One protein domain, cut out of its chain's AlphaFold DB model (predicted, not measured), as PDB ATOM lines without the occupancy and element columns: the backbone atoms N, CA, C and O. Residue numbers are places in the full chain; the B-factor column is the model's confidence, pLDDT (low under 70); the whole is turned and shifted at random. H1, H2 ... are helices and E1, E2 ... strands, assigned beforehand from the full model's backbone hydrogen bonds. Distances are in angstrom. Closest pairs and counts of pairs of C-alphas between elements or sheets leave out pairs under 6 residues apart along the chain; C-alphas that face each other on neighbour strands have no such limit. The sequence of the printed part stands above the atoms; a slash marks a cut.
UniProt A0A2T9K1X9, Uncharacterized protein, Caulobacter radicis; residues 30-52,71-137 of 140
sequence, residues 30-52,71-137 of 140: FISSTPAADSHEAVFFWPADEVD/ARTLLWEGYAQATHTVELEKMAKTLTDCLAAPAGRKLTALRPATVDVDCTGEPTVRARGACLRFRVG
ATOM      1  N   PHE A  30      -8.333  -9.643  51.268       80.25
ATOM      2  CA  PHE A  30      -8.051 -10.888  50.546       80.25
ATOM      3  C   PHE A  30      -8.519 -12.139  51.306       80.25
ATOM      4  O   PHE A  30      -9.247 -12.968  50.758       80.25
ATOM      5  N   ILE A  31      -8.190 -12.253  52.598       81.69
ATOM      6  CA  ILE A  31      -8.618 -13.398  53.426       81.69
ATOM      7  C   ILE A  31     -10.150 -13.472  53.516       81.69
ATOM      8  O   ILE A  31     -10.731 -14.558  53.457       81.69
ATOM      9  N   SER A  32     -10.806 -12.318  53.646       81.88
ATOM     10  CA  SER A  32     -12.259 -12.230  53.840       81.88
ATOM     11  C   SER A  32     -13.058 -12.451  52.554       81.88
ATOM     12  O   SER A  32     -14.179 -12.944  52.616       81.88
ATOM     13  N   SER A  33     -12.497 -12.087  51.401       74.62
ATOM     14  CA  SER A  33     -13.130 -12.241  50.080       74.62
ATOM     15  C   SER A  33     -12.913 -13.621  49.467       74.62
ATOM     16  O   SER A  33     -13.622 -14.008  48.539       74.62
ATOM     17  N   THR A  34     -11.968 -14.393  50.000       71.81
ATOM     18  CA  THR A  34     -11.803 -15.791  49.616       71.81
ATOM     19  C   THR A  34     -13.100 -16.559  49.955       71.81
ATOM     20  O   THR A  34     -13.620 -16.400  51.060       71.81
ATOM     21  N   PRO A  35     -13.659 -17.421  49.088       75.94
ATOM     22  CA  PRO A  35     -14.809 -18.252  49.460       75.94
ATOM     23  C   PRO A  35     -14.461 -19.264  50.565       75.94
ATOM     24  O   PRO A  35     -13.317 -19.711  50.667       75.94
ATOM     25  N   ALA A  36     -15.425 -19.617  51.421       75.69
ATOM     26  CA  ALA A  36     -15.179 -20.421  52.627       75.69
ATOM     27  C   ALA A  36     -14.695 -21.856  52.340       75.69
ATOM     28  O   ALA A  36     -13.887 -22.391  53.097       75.69
ATOM     29  N   ALA A  37     -15.168 -22.466  51.250       75.50
ATOM     30  CA  ALA A  37     -14.826 -23.841  50.877       75.50
ATOM     31  C   ALA A  37     -13.441 -23.980  50.223       75.50
ATOM     32  O   ALA A  37     -12.934 -25.093  50.088       75.50
ATOM     33  N   ASP A  38     -12.819 -22.867  49.837       71.19
ATOM     34  CA  ASP A  38     -11.702 -22.886  48.903       71.19
ATOM     35  C   ASP A  38     -10.360 -22.571  49.577       71.19
ATOM     36  O   ASP A  38     -10.289 -21.858  50.580       71.19
ATOM     37  N   SER A  39      -9.276 -23.054  48.964       73.12
ATOM     38  CA  SER A  39      -7.904 -22.620  49.255       73.12
ATOM     39  C   SER A  39      -7.387 -21.744  48.125       73.12
ATOM     40  O   SER A  39      -7.661 -22.028  46.961       73.12
ATOM     41  N   HIS A  40      -6.639 -20.701  48.464       74.94
ATOM     42  CA  HIS A  40      -6.173 -19.698  47.517       74.94
ATOM     43  C   HIS A  40      -4.732 -19.285  47.786       74.94
ATOM     44  O   HIS A  40      -4.278 -19.263  48.932       74.94
ATOM     45  N   GLU A  41      -4.029 -18.934  46.713       72.81
ATOM     46  CA  GLU A  41      -2.645 -18.481  46.749       72.81
ATOM     47  C   GLU A  41      -2.469 -17.199  45.920       72.81
ATOM     48  O   GLU A  41      -3.114 -17.023  44.883       72.81
ATOM     49  N   ALA A  42      -1.602 -16.302  46.387       73.38
ATOM     50  CA  ALA A  42      -1.113 -15.150  45.637       73.38
ATOM     51  C   ALA A  42       0.418 -15.089  45.728       73.38
ATOM     52  O   ALA A  42       0.968 -15.216  46.821       73.38
ATOM     53  N   VAL A  43       1.102 -14.882  44.598       70.62
ATOM     54  CA  VAL A  43       2.570 -14.873  44.518       70.62
ATOM     55  C   VAL A  43       3.081 -13.588  43.866       70.62
ATOM     56  O   VAL A  43       2.640 -13.188  42.788       70.62
ATOM     57  N   PHE A  44       4.055 -12.968  44.522       71.00
ATOM     58  CA  PHE A  44       4.773 -11.764  44.117       71.00
ATOM     59  C   PHE A  44       6.240 -12.138  43.899       71.00
ATOM     60  O   PHE A  44       6.804 -12.854  44.717       71.00
ATOM     61  N   PHE A  45       6.893 -11.689  42.831       63.88
ATOM     62  CA  PHE A  45       8.305 -12.016  42.581       63.88
ATOM     63  C   PHE A  45       8.982 -10.943  41.730       63.88
ATOM     64  O   PHE A  45       8.314 -10.152  41.062       63.88
ATOM     65  N   TRP A  46      10.317 -10.965  41.742       58.19
ATOM     66  CA  TRP A  46      11.157 -10.168  40.850       58.19
ATOM     67  C   TRP A  46      11.618 -10.995  39.641       58.19
ATOM     68  O   TRP A  46      12.138 -12.101  39.834       58.19
ATOM     69  N   PRO A  47      11.470 -10.500  38.399       54.91
ATOM     70  CA  PRO A  47      12.030 -11.172  37.234       54.91
ATOM     71  C   PRO A  47      13.564 -11.122  37.276       54.91
ATOM     72  O   PRO A  47      14.161 -10.085  37.551       54.91
ATOM     73  N   ALA A  48      14.201 -12.259  37.005       51.06
ATOM     74  CA  ALA A  48      15.646 -12.430  37.173       51.06
ATOM     75  C   ALA A  48      16.517 -11.836  36.051       51.06
ATOM     76  O   ALA A  48      17.738 -11.803  36.185       51.06
ATOM     77  N   ASP A  49      15.906 -11.393  34.953       53.41
ATOM     78  CA  ASP A  49      16.610 -11.042  33.715       53.41
ATOM     79  C   ASP A  49      16.822  -9.522  33.537       53.41
ATOM     80  O   ASP A  49      17.176  -9.085  32.442       53.41
ATOM     81  N   GLU A  50      16.614  -8.696  34.573       53.00
ATOM     82  CA  GLU A  50      16.643  -7.231  34.438       53.00
ATOM     83  C   GLU A  50      17.677  -6.516  35.318       53.00
ATOM     84  O   GLU A  50      18.043  -6.947  36.410       53.00
ATOM     85  N   VAL A  51      18.193  -5.422  34.754       47.75
ATOM     86  CA  VAL A  51      19.438  -4.735  35.109       47.75
ATOM     87  C   VAL A  51      19.183  -3.658  36.168       47.75
ATOM     88  O   VAL A  51      18.252  -2.875  36.025       47.75
ATOM     89  N   ASP A  52      20.036  -3.630  37.196       45.03
ATOM     90  CA  ASP A  52      20.276  -2.566  38.185       45.03
ATOM     91  C   ASP A  52      19.122  -1.610  38.561       45.03
ATOM     92  O   ASP A  52      18.763  -0.674  37.847       45.03
ATOM     93  N   ALA A  71     -10.767 -10.504  44.850       59.84
ATOM     94  CA  ALA A  71      -9.915 -10.669  46.031       59.84
ATOM     95  C   ALA A  71      -8.428 -10.449  45.705       59.84
ATOM     96  O   ALA A  71      -7.692  -9.775  46.430       59.84
ATOM     97  N   ARG A  72      -7.996 -11.031  44.583       61.69
ATOM     98  CA  ARG A  72      -6.623 -10.961  44.077       61.69
ATOM     99  C   ARG A  72      -6.277  -9.569  43.560       61.69
ATOM    100  O   ARG A  72      -5.191  -9.081  43.858       61.69
ATOM    101  N   THR A  73      -7.204  -8.922  42.854       62.59
ATOM    102  CA  THR A  73      -7.070  -7.524  42.419       62.59
ATOM    103  C   THR A  73      -6.922  -6.592  43.619       62.59
ATOM    104  O   THR A  73      -6.013  -5.774  43.624       62.59
ATOM    105  N   LEU A  74      -7.715  -6.767  44.681       65.06
ATOM    106  CA  LEU A  74      -7.608  -5.955  45.901       65.06
ATOM    107  C   LEU A  74      -6.241  -6.095  46.585       65.06
ATOM    108  O   LEU A  74      -5.655  -5.102  47.016       65.06
ATOM    109  N   LEU A  75      -5.721  -7.325  46.679       68.44
ATOM    110  CA  LEU A  75      -4.397  -7.573  47.250       68.44
ATOM    111  C   LEU A  75      -3.291  -6.953  46.382       68.44
ATOM    112  O   LEU A  75      -2.363  -6.340  46.908       68.44
ATOM    113  N   TRP A  76      -3.409  -7.093  45.061       63.97
ATOM    114  CA  TRP A  76      -2.496  -6.496  44.094       63.97
ATOM    115  C   TRP A  76      -2.508  -4.971  44.171       63.97
ATOM    116  O   TRP A  76      -1.474  -4.372  44.436       63.97
ATOM    117  N   GLU A  77      -3.664  -4.334  44.003       65.75
ATOM    118  CA  GLU A  77      -3.810  -2.878  44.036       65.75
ATOM    119  C   GLU A  77      -3.338  -2.285  45.368       65.75
ATOM    120  O   GLU A  77      -2.694  -1.234  45.383       65.75
ATOM    121  N   GLY A  78      -3.597  -2.981  46.479       67.12
ATOM    122  CA  GLY A  78      -3.196  -2.545  47.812       67.12
ATOM    123  C   GLY A  78      -1.686  -2.541  48.049       67.12
ATOM    124  O   GLY A  78      -1.192  -1.688  48.788       67.12
ATOM    125  N   TYR A  79      -0.942  -3.450  47.412       66.69
ATOM    126  CA  TYR A  79       0.504  -3.571  47.623       66.69
ATOM    127  C   TYR A  79       1.360  -3.193  46.429       66.69
ATOM    128  O   TYR A  79       2.565  -3.025  46.605       66.69
ATOM    129  N   ALA A  80       0.760  -2.962  45.261       59.44
ATOM    130  CA  ALA A  80       1.508  -2.741  44.038       59.44
ATOM    131  C   ALA A  80       2.480  -1.564  44.125       59.44
ATOM    132  O   ALA A  80       3.590  -1.626  43.612       59.44
ATOM    133  N   GLN A  81       2.092  -0.493  44.817       54.53
ATOM    134  CA  GLN A  81       2.966   0.664  45.024       54.53
ATOM    135  C   GLN A  81       4.049   0.420  46.090       54.53
ATOM    136  O   GLN A  81       5.109   1.041  46.032       54.53
ATOM    137  N   ALA A  82       3.804  -0.470  47.056       54.34
ATOM    138  CA  ALA A  82       4.734  -0.771  48.144       54.34
ATOM    139  C   ALA A  82       5.834  -1.743  47.700       54.34
ATOM    140  O   ALA A  82       7.001  -1.555  48.023       54.34
ATOM    141  N   THR A  83       5.496  -2.719  46.865       52.41
ATOM    142  CA  THR A  83       6.444  -3.666  46.259       52.41
ATOM    143  C   THR A  83       7.489  -3.008  45.362       52.41
ATOM    144  O   THR A  83       8.526  -3.607  45.121       52.41
ATOM    145  N   HIS A  84       7.257  -1.783  44.876       47.59
ATOM    146  CA  HIS A  84       8.268  -1.018  44.134       47.59
ATOM    147  C   HIS A  84       9.319  -0.348  45.034       47.59
ATOM    148  O   HIS A  84      10.346   0.106  44.538       47.59
ATOM    149  N   THR A  85       9.056  -0.237  46.339       44.44
ATOM    150  CA  THR A  85       9.874   0.554  47.277       44.44
ATOM    151  C   THR A  85      10.399  -0.250  48.467       44.44
ATOM    152  O   THR A  85      11.416   0.131  49.039       44.44
ATOM    153  N   VAL A  86       9.761  -1.374  48.799       51.59
ATOM    154  CA  VAL A  86      10.058  -2.209  49.970       51.59
ATOM    155  C   VAL A  86      10.692  -3.533  49.527       51.59
ATOM    156  O   VAL A  86      10.155  -4.229  48.667       51.59
ATOM    157  N   GLU A  87      11.817  -3.914  50.141       65.12
ATOM    158  CA  GLU A  87      12.430  -5.241  49.957       65.12
ATOM    159  C   GLU A  87      11.424  -6.351  50.316       65.12
ATOM    160  O   GLU A  87      10.740  -6.263  51.339       65.12
ATOM    161  N   LEU A  88      11.352  -7.423  49.516       67.62
ATOM    162  CA  LEU A  88      10.379  -8.512  49.710       67.62
ATOM    163  C   LEU A  88      10.386  -9.078  51.138       67.62
ATOM    164  O   LEU A  88       9.326  -9.369  51.684       67.62
ATOM    165  N   GLU A  89      11.553  -9.160  51.777       69.19
ATOM    166  CA  GLU A  89      11.693  -9.607  53.167       69.19
ATOM    167  C   GLU A  89      11.009  -8.664  54.172       69.19
ATOM    168  O   GLU A  89      10.336  -9.119  55.100       69.19
ATOM    169  N   LYS A  90      11.120  -7.344  53.976       71.25
ATOM    170  CA  LYS A  90      10.448  -6.336  54.815       71.25
ATOM    171  C   LYS A  90       8.935  -6.386  54.634       71.25
ATOM    172  O   LYS A  90       8.187  -6.274  55.610       71.25
ATOM    173  N   MET A  91       8.476  -6.603  53.404       73.44
ATOM    174  CA  MET A  91       7.057  -6.784  53.116       73.44
ATOM    175  C   MET A  91       6.528  -8.084  53.737       73.44
ATOM    176  O   MET A  91       5.512  -8.062  54.429       73.44
ATOM    177  N   ALA A  92       7.254  -9.195  53.584       78.88
ATOM    178  CA  ALA A  92       6.917 -10.477  54.194       78.88
ATOM    179  C   ALA A  92       6.813 -10.371  55.716       78.88
ATOM    180  O   ALA A  92       5.841 -10.840  56.319       78.88
ATOM    181  N   LYS A  93       7.782  -9.689  56.336       82.62
ATOM    182  CA  LYS A  93       7.765  -9.406  57.766       82.62
ATOM    183  C   LYS A  93       6.532  -8.599  58.164       82.62
ATOM    184  O   LYS A  93       5.823  -9.004  59.078       82.62
ATOM    185  N   THR A  94       6.250  -7.500  57.470       80.31
ATOM    186  CA  THR A  94       5.110  -6.637  57.813       80.31
ATOM    187  C   THR A  94       3.783  -7.387  57.713       80.31
ATOM    188  O   THR A  94       2.913  -7.248  58.566       80.31
ATOM    189  N   LEU A  95       3.637  -8.254  56.715       84.62
ATOM    190  CA  LEU A  95       2.410  -9.023  56.510       84.62
ATOM    191  C   LEU A  95       2.278 -10.175  57.504       84.62
ATOM    192  O   LEU A  95       1.179 -10.452  57.983       84.62
ATOM    193  N   THR A  96       3.397 -10.777  57.902       88.56
ATOM    194  CA  THR A  96       3.438 -11.698  59.045       88.56
ATOM    195  C   THR A  96       2.998 -10.989  60.329       88.56
ATOM    196  O   THR A  96       2.173 -11.517  61.074       88.56
ATOM    197  N   ASP A  97       3.475  -9.761  60.555       89.31
ATOM    198  CA  ASP A  97       3.083  -8.943  61.705       89.31
ATOM    199  C   ASP A  97       1.574  -8.597  61.650       89.31
ATOM    200  O   ASP A  97       0.886  -8.677  62.672       89.31
ATOM    201  N   CYS A  98       1.012  -8.333  60.461       89.19
ATOM    202  CA  CYS A  98      -0.436  -8.172  60.265       89.19
ATOM    203  C   CYS A  98      -1.223  -9.439  60.648       89.19
ATOM    204  O   CYS A  98      -2.231  -9.349  61.350       89.19
ATOM    205  N   LEU A  99      -0.771 -10.634  60.252       91.62
ATOM    206  CA  LEU A  99      -1.424 -11.891  60.652       91.62
ATOM    207  C   LEU A  99      -1.336 -12.147  62.166       91.62
ATOM    208  O   LEU A  99      -2.254 -12.731  62.746       91.62
ATOM    209  N   ALA A 100      -0.261 -11.694  62.814       92.44
ATOM    210  CA  ALA A 100      -0.065 -11.811  64.258       92.44
ATOM    211  C   ALA A 100      -0.868 -10.777  65.077       92.44
ATOM    212  O   ALA A 100      -1.135 -10.992  66.267       92.44
ATOM    213  N   ALA A 101      -1.296  -9.671  64.461       91.69
ATOM    214  CA  ALA A 101      -2.122  -8.655  65.105       91.69
ATOM    215  C   ALA A 101      -3.505  -9.209  65.520       91.69
ATOM    216  O   ALA A 101      -3.980 -10.199  64.964       91.69
ATOM    217  N   PRO A 102      -4.216  -8.596  66.490       92.75
ATOM    218  CA  PRO A 102      -5.509  -9.107  66.957       92.75
ATOM    219  C   PRO A 102      -6.564  -9.308  65.856       92.75
ATOM    220  O   PRO A 102      -7.315 -10.278  65.923       92.75
ATOM    221  N   ALA A 103      -6.626  -8.422  64.856       88.31
ATOM    222  CA  ALA A 103      -7.538  -8.565  63.718       88.31
ATOM    223  C   ALA A 103      -7.130  -9.740  62.815       88.31
ATOM    224  O   ALA A 103      -7.957 -10.611  62.544       88.31
ATOM    225  N   GLY A 104      -5.845  -9.820  62.454       89.44
ATOM    226  CA  GLY A 104      -5.281 -10.941  61.706       89.44
ATOM    227  C   GLY A 104      -5.510 -12.281  62.398       89.44
ATOM    228  O   GLY A 104      -6.033 -13.194  61.776       89.44
ATOM    229  N   ARG A 105      -5.253 -12.387  63.708       92.06
ATOM    230  CA  ARG A 105      -5.478 -13.623  64.480       92.06
ATOM    231  C   ARG A 105      -6.931 -14.080  64.494       92.06
ATOM    232  O   ARG A 105      -7.191 -15.278  64.467       92.06
ATOM    233  N   LYS A 106      -7.887 -13.147  64.543       91.19
ATOM    234  CA  LYS A 106      -9.316 -13.489  64.453       91.19
ATOM    235  C   LYS A 106      -9.655 -14.073  63.086       91.19
ATOM    236  O   LYS A 106     -10.356 -15.075  63.018       91.19
ATOM    237  N   LEU A 107      -9.129 -13.471  62.019       87.69
ATOM    238  CA  LEU A 107      -9.299 -13.985  60.664       87.69
ATOM    239  C   LEU A 107      -8.613 -15.346  60.504       87.69
ATOM    240  O   LEU A 107      -9.236 -16.276  60.000       87.69
ATOM    241  N   THR A 108      -7.383 -15.505  61.002       88.38
ATOM    242  CA  THR A 108      -6.613 -16.744  60.831       88.38
ATOM    243  C   THR A 108      -7.101 -17.913  61.674       88.38
ATOM    244  O   THR A 108      -6.916 -19.069  61.291       88.38
ATOM    245  N   ALA A 109      -7.786 -17.632  62.785       88.62
ATOM    246  CA  ALA A 109      -8.500 -18.639  63.561       88.62
ATOM    247  C   ALA A 109      -9.663 -19.261  62.771       88.62
ATOM    248  O   ALA A 109      -9.894 -20.464  62.877       88.62
ATOM    249  N   LEU A 110     -10.366 -18.453  61.969       87.06
ATOM    250  CA  LEU A 110     -11.428 -18.924  61.077       87.06
ATOM    251  C   LEU A 110     -10.843 -19.565  59.815       87.06
ATOM    252  O   LEU A 110     -11.367 -20.560  59.321       87.06
ATOM    253  N   ARG A 111      -9.754 -18.992  59.295       85.12
ATOM    254  CA  ARG A 111      -9.157 -19.345  58.006       85.12
ATOM    255  C   ARG A 111      -7.635 -19.339  58.063       85.12
ATOM    256  O   ARG A 111      -7.052 -18.260  58.057       85.12
ATOM    257  N   PRO A 112      -6.958 -20.494  58.047       88.88
ATOM    258  CA  PRO A 112      -5.500 -20.532  58.089       88.88
ATOM    259  C   PRO A 112      -4.899 -19.664  56.982       88.88
ATOM    260  O   PRO A 112      -5.276 -19.828  55.827       88.88
ATOM    261  N   ALA A 113      -3.974 -18.767  57.322       89.00
ATOM    262  CA  ALA A 113      -3.242 -17.982  56.335       89.00
ATOM    263  C   ALA A 113      -1.744 -17.966  56.652       89.00
ATOM    264  O   ALA A 113      -1.374 -17.927  57.829       89.00
ATOM    265  N   THR A 114      -0.896 -17.997  55.623       88.62
ATOM    266  CA  THR A 114       0.569 -17.950  55.759       88.62
ATOM    267  C   THR A 114       1.201 -16.981  54.767       88.62
ATOM    268  O   THR A 114       0.619 -16.666  53.726       88.62
ATOM    269  N   VAL A 115       2.398 -16.515  55.125       86.06
ATOM    270  CA  VAL A 115       3.268 -15.659  54.316       86.06
ATOM    271  C   VAL A 115       4.626 -16.341  54.226       86.06
ATOM    272  O   VAL A 115       5.201 -16.676  55.259       86.06
ATOM    273  N   ASP A 116       5.139 -16.538  53.018       81.44
ATOM    274  CA  ASP A 116       6.394 -17.246  52.762       81.44
ATOM    275  C   ASP A 116       7.213 -16.502  51.705       81.44
ATOM    276  O   ASP A 116       6.645 -15.943  50.778       81.44
ATOM    277  N   VAL A 117       8.543 -16.505  51.808       73.50
ATOM    278  CA  VAL A 117       9.433 -15.869  50.807       73.50
ATOM    279  C   VAL A 117      10.031 -16.860  49.797       73.50
ATOM    280  O   VAL A 117      10.897 -16.511  48.996       73.50
ATOM    281  N   ASP A 118       9.579 -18.115  49.847       70.94
ATOM    282  CA  ASP A 118      10.055 -19.209  49.001       70.94
ATOM    283  C   ASP A 118       8.983 -19.647  47.985       70.94
ATOM    284  O   ASP A 118       7.865 -20.041  48.343       70.94
ATOM    285  N   CYS A 119       9.350 -19.598  46.701       65.31
ATOM    286  CA  CYS A 119       8.525 -20.018  45.562       65.31
ATOM    287  C   CYS A 119       9.165 -21.147  44.764       65.31
ATOM    288  O   CYS A 119       8.883 -21.313  43.574       65.31
ATOM    289  N   THR A 120      10.006 -21.952  45.414       61.16
ATOM    290  CA  THR A 120      10.490 -23.211  44.852       61.16
ATOM    291  C   THR A 120       9.304 -24.017  44.304       61.16
ATOM    292  O   THR A 120       8.343 -24.297  45.022       61.16
ATOM    293  N   GLY A 121       9.360 -24.362  43.014       56.12
ATOM    294  CA  GLY A 121       8.326 -25.140  42.324       56.12
ATOM    295  C   GLY A 121       7.305 -24.340  41.506       56.12
ATOM    296  O   GLY A 121       6.485 -24.969  40.839       56.12
ATOM    297  N   GLU A 122       7.353 -23.001  41.491       59.34
ATOM    298  CA  GLU A 122       6.480 -22.223  40.601       59.34
ATOM    299  C   GLU A 122       6.835 -22.433  39.113       59.34
ATOM    300  O   GLU A 122       8.010 -22.371  38.736       59.34
ATOM    301  N   PRO A 123       5.838 -22.666  38.235       49.94
ATOM    302  CA  PRO A 123       6.057 -23.088  36.850       49.94
ATOM    303  C   PRO A 123       6.623 -21.988  35.942       49.94
ATOM    304  O   PRO A 123       7.040 -22.263  34.814       49.94
ATOM    305  N   THR A 124       6.645 -20.728  36.386       52.00
ATOM    306  CA  THR A 124       7.118 -19.627  35.547       52.00
ATOM    307  C   THR A 124       8.636 -19.501  35.600       52.00
ATOM    308  O   THR A 124       9.204 -18.972  36.551       52.00
ATOM    309  N   VAL A 125       9.278 -19.888  34.495       47.56
ATOM    310  CA  VAL A 125      10.723 -19.809  34.180       47.56
ATOM    311  C   VAL A 125      11.375 -18.437  34.476       47.56
ATOM    312  O   VAL A 125      12.600 -18.333  34.514       47.56
ATOM    313  N   ARG A 126      10.567 -17.389  34.701       51.09
ATOM    314  CA  ARG A 126      10.979 -16.000  34.967       51.09
ATOM    315  C   ARG A 126      11.219 -15.670  36.447       51.09
ATOM    316  O   ARG A 126      11.899 -14.689  36.729       51.09
ATOM    317  N   ALA A 127      10.708 -16.470  37.382       53.78
ATOM    318  CA  ALA A 127      10.838 -16.233  38.822       53.78
ATOM    319  C   ALA A 127      12.126 -16.850  39.397       53.78
ATOM    320  O   ALA A 127      12.083 -17.605  40.362       53.78
ATOM    321  N   ARG A 128      13.297 -16.576  38.800       52.97
ATOM    322  CA  ARG A 128      14.576 -17.135  39.300       52.97
ATOM    323  C   ARG A 128      15.139 -16.388  40.525       52.97
ATOM    324  O   ARG A 128      16.320 -16.532  40.822       52.97
ATOM    325  N   GLY A 129      14.323 -15.578  41.200       55.97
ATOM    326  CA  GLY A 129      14.715 -14.719  42.319       55.97
ATOM    327  C   GLY A 129      13.813 -14.877  43.543       55.97
ATOM    328  O   GLY A 129      12.913 -15.716  43.563       55.97
ATOM    329  N   ALA A 130      14.061 -14.055  44.566       63.62
ATOM    330  CA  ALA A 130      13.216 -13.989  45.754       63.62
ATOM    331  C   ALA A 130      11.762 -13.675  45.373       63.62
ATOM    332  O   ALA A 130      11.485 -12.900  44.450       63.62
ATOM    333  N   CYS A 131      10.836 -14.280  46.103       71.81
ATOM    334  CA  CYS A 131       9.413 -14.081  45.919       71.81
ATOM    335  C   CYS A 131       8.733 -13.879  47.275       71.81
ATOM    336  O   CYS A 131       9.356 -13.975  48.326       71.81
ATOM    337  N   LEU A 132       7.436 -13.623  47.244       75.62
ATOM    338  CA  LEU A 132       6.577 -13.547  48.400       75.62
ATOM    339  C   LEU A 132       5.243 -14.206  48.057       75.62
ATOM    340  O   LEU A 132       4.550 -13.802  47.128       75.62
ATOM    341  N   ARG A 133       4.899 -15.241  48.806       78.44
ATOM    342  CA  ARG A 133       3.735 -16.093  48.628       78.44
ATOM    343  C   ARG A 133       2.795 -15.931  49.811       78.44
ATOM    344  O   ARG A 133       3.203 -16.019  50.966       78.44
ATOM    345  N   PHE A 134       1.519 -15.768  49.503       80.50
ATOM    346  CA  PHE A 134       0.423 -15.718  50.458       80.50
ATOM    347  C   PHE A 134      -0.495 -16.888  50.214       80.50
ATOM    348  O   PHE A 134      -0.953 -17.074  49.090       80.50
ATOM    349  N   ARG A 135      -0.806 -17.645  51.261       83.81
ATOM    350  CA  ARG A 135      -1.723 -18.781  51.177       83.81
ATOM    351  C   ARG A 135      -2.861 -18.593  52.157       83.81
ATOM    352  O   ARG A 135      -2.621 -18.198  53.293       83.81
ATOM    353  N   VAL A 136      -4.079 -18.896  51.727       84.38
ATOM    354  CA  VAL A 136      -5.288 -18.922  52.555       84.38
ATOM    355  C   VAL A 136      -5.951 -20.281  52.370       84.38
ATOM    356  O   VAL A 136      -6.240 -20.689  51.252       84.38
ATOM    357  N   GLY A 137      -6.166 -20.999  53.466       81.38
ATOM    358  CA  GLY A 137      -6.838 -22.294  53.482       81.38
ATOM    359  C   GLY A 137      -8.367 -22.182  53.539       81.38
ATOM    360  O   GLY A 137      -8.918 -21.075  53.664       81.38
TER     361      GLY A 137
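AT A GLANCE: This is residues 30 to 52 and 71 to 137 of the 140 residues of an uncharacterized protein of Caulobacter radicis (UniProt A0A2T9K1X9). A small antiparallel sheet, E1 - E3 - E2, has two helices over one face, H2 above the edge strand E1 and H3 above E2, making two layers. H1 and H4 sit by one end of the strands, while the tail, residues 46 to 52, and the long loop, residues 117 to 130, lie at the other. The printed part has 90 residues, in the order H1 E1 H2 H3 H4 E2 E3, class mixed, helices and strands. It is compact, with a radius of gyration of the C-alphas of 13.7 A, and elongated, spanning 42 by 25 by 21 A.

IN THESE COORDINATES: E1, residues 40 to 45, is 17.1 A long and begins at C-alpha 40 (-6.173, -19.698, 47.517). E3, residues 131 to 136, is 16.8 A long and ends at C-alpha 136 (-5.288, -18.922, 52.555). E2 is residues 113 to 116, 10.3 A. H3, residues 88 to 100, is 18.2 A long; H2, residues 71 to 79, 12.7 A; H4, residues 102 to 110, 12.9 A; H1, residues 30 to 33, 5.3 A.

HOW THE PARTS SIT: E1 and E3 are antiparallel, with N 42 and O 134 2.9 A apart. The hairpin E2 and E3 has N 133 and O 116 at 2.7 A. H3 runs along E2, at 21 degrees on the local plane and a height over the sheet of 8.6 A; C-alphas 96 and 115 are their closest, 6.2 A. H2, on the same face, only just runs along E1, at 27 degrees on the local plane; C-alphas 42 and 72 are their closest, 7.1 A. H1 touches H2, closest C-alphas 30 and 71, 4.9 A, and only grazes the sheet. H4 only grazes it too, only just on it with 5 pairs of C-alphas within 10 A, and only just touches H3, only at the corner, with 3 pairs within 8 A, the closest C-alphas 98 and 104, 5.8 A. H2 and H3 are apart. Every O i to N i+4 pair is within hydrogen-bond range in H2 and H3, 4 of 5 in H4; H1 is too short for one.

THE WHOLE: The farthest C-alphas, 37 and 52, are 43.0 A apart. Residues 53 to 70 are not printed, a gap of 32.2 A between C-alphas 52 and 71. The link E2 to E3 is long. Mean pLDDT of the printed part is 71.2; residues 45 to 52, 71 to 89 and 119 to 130 are under 70.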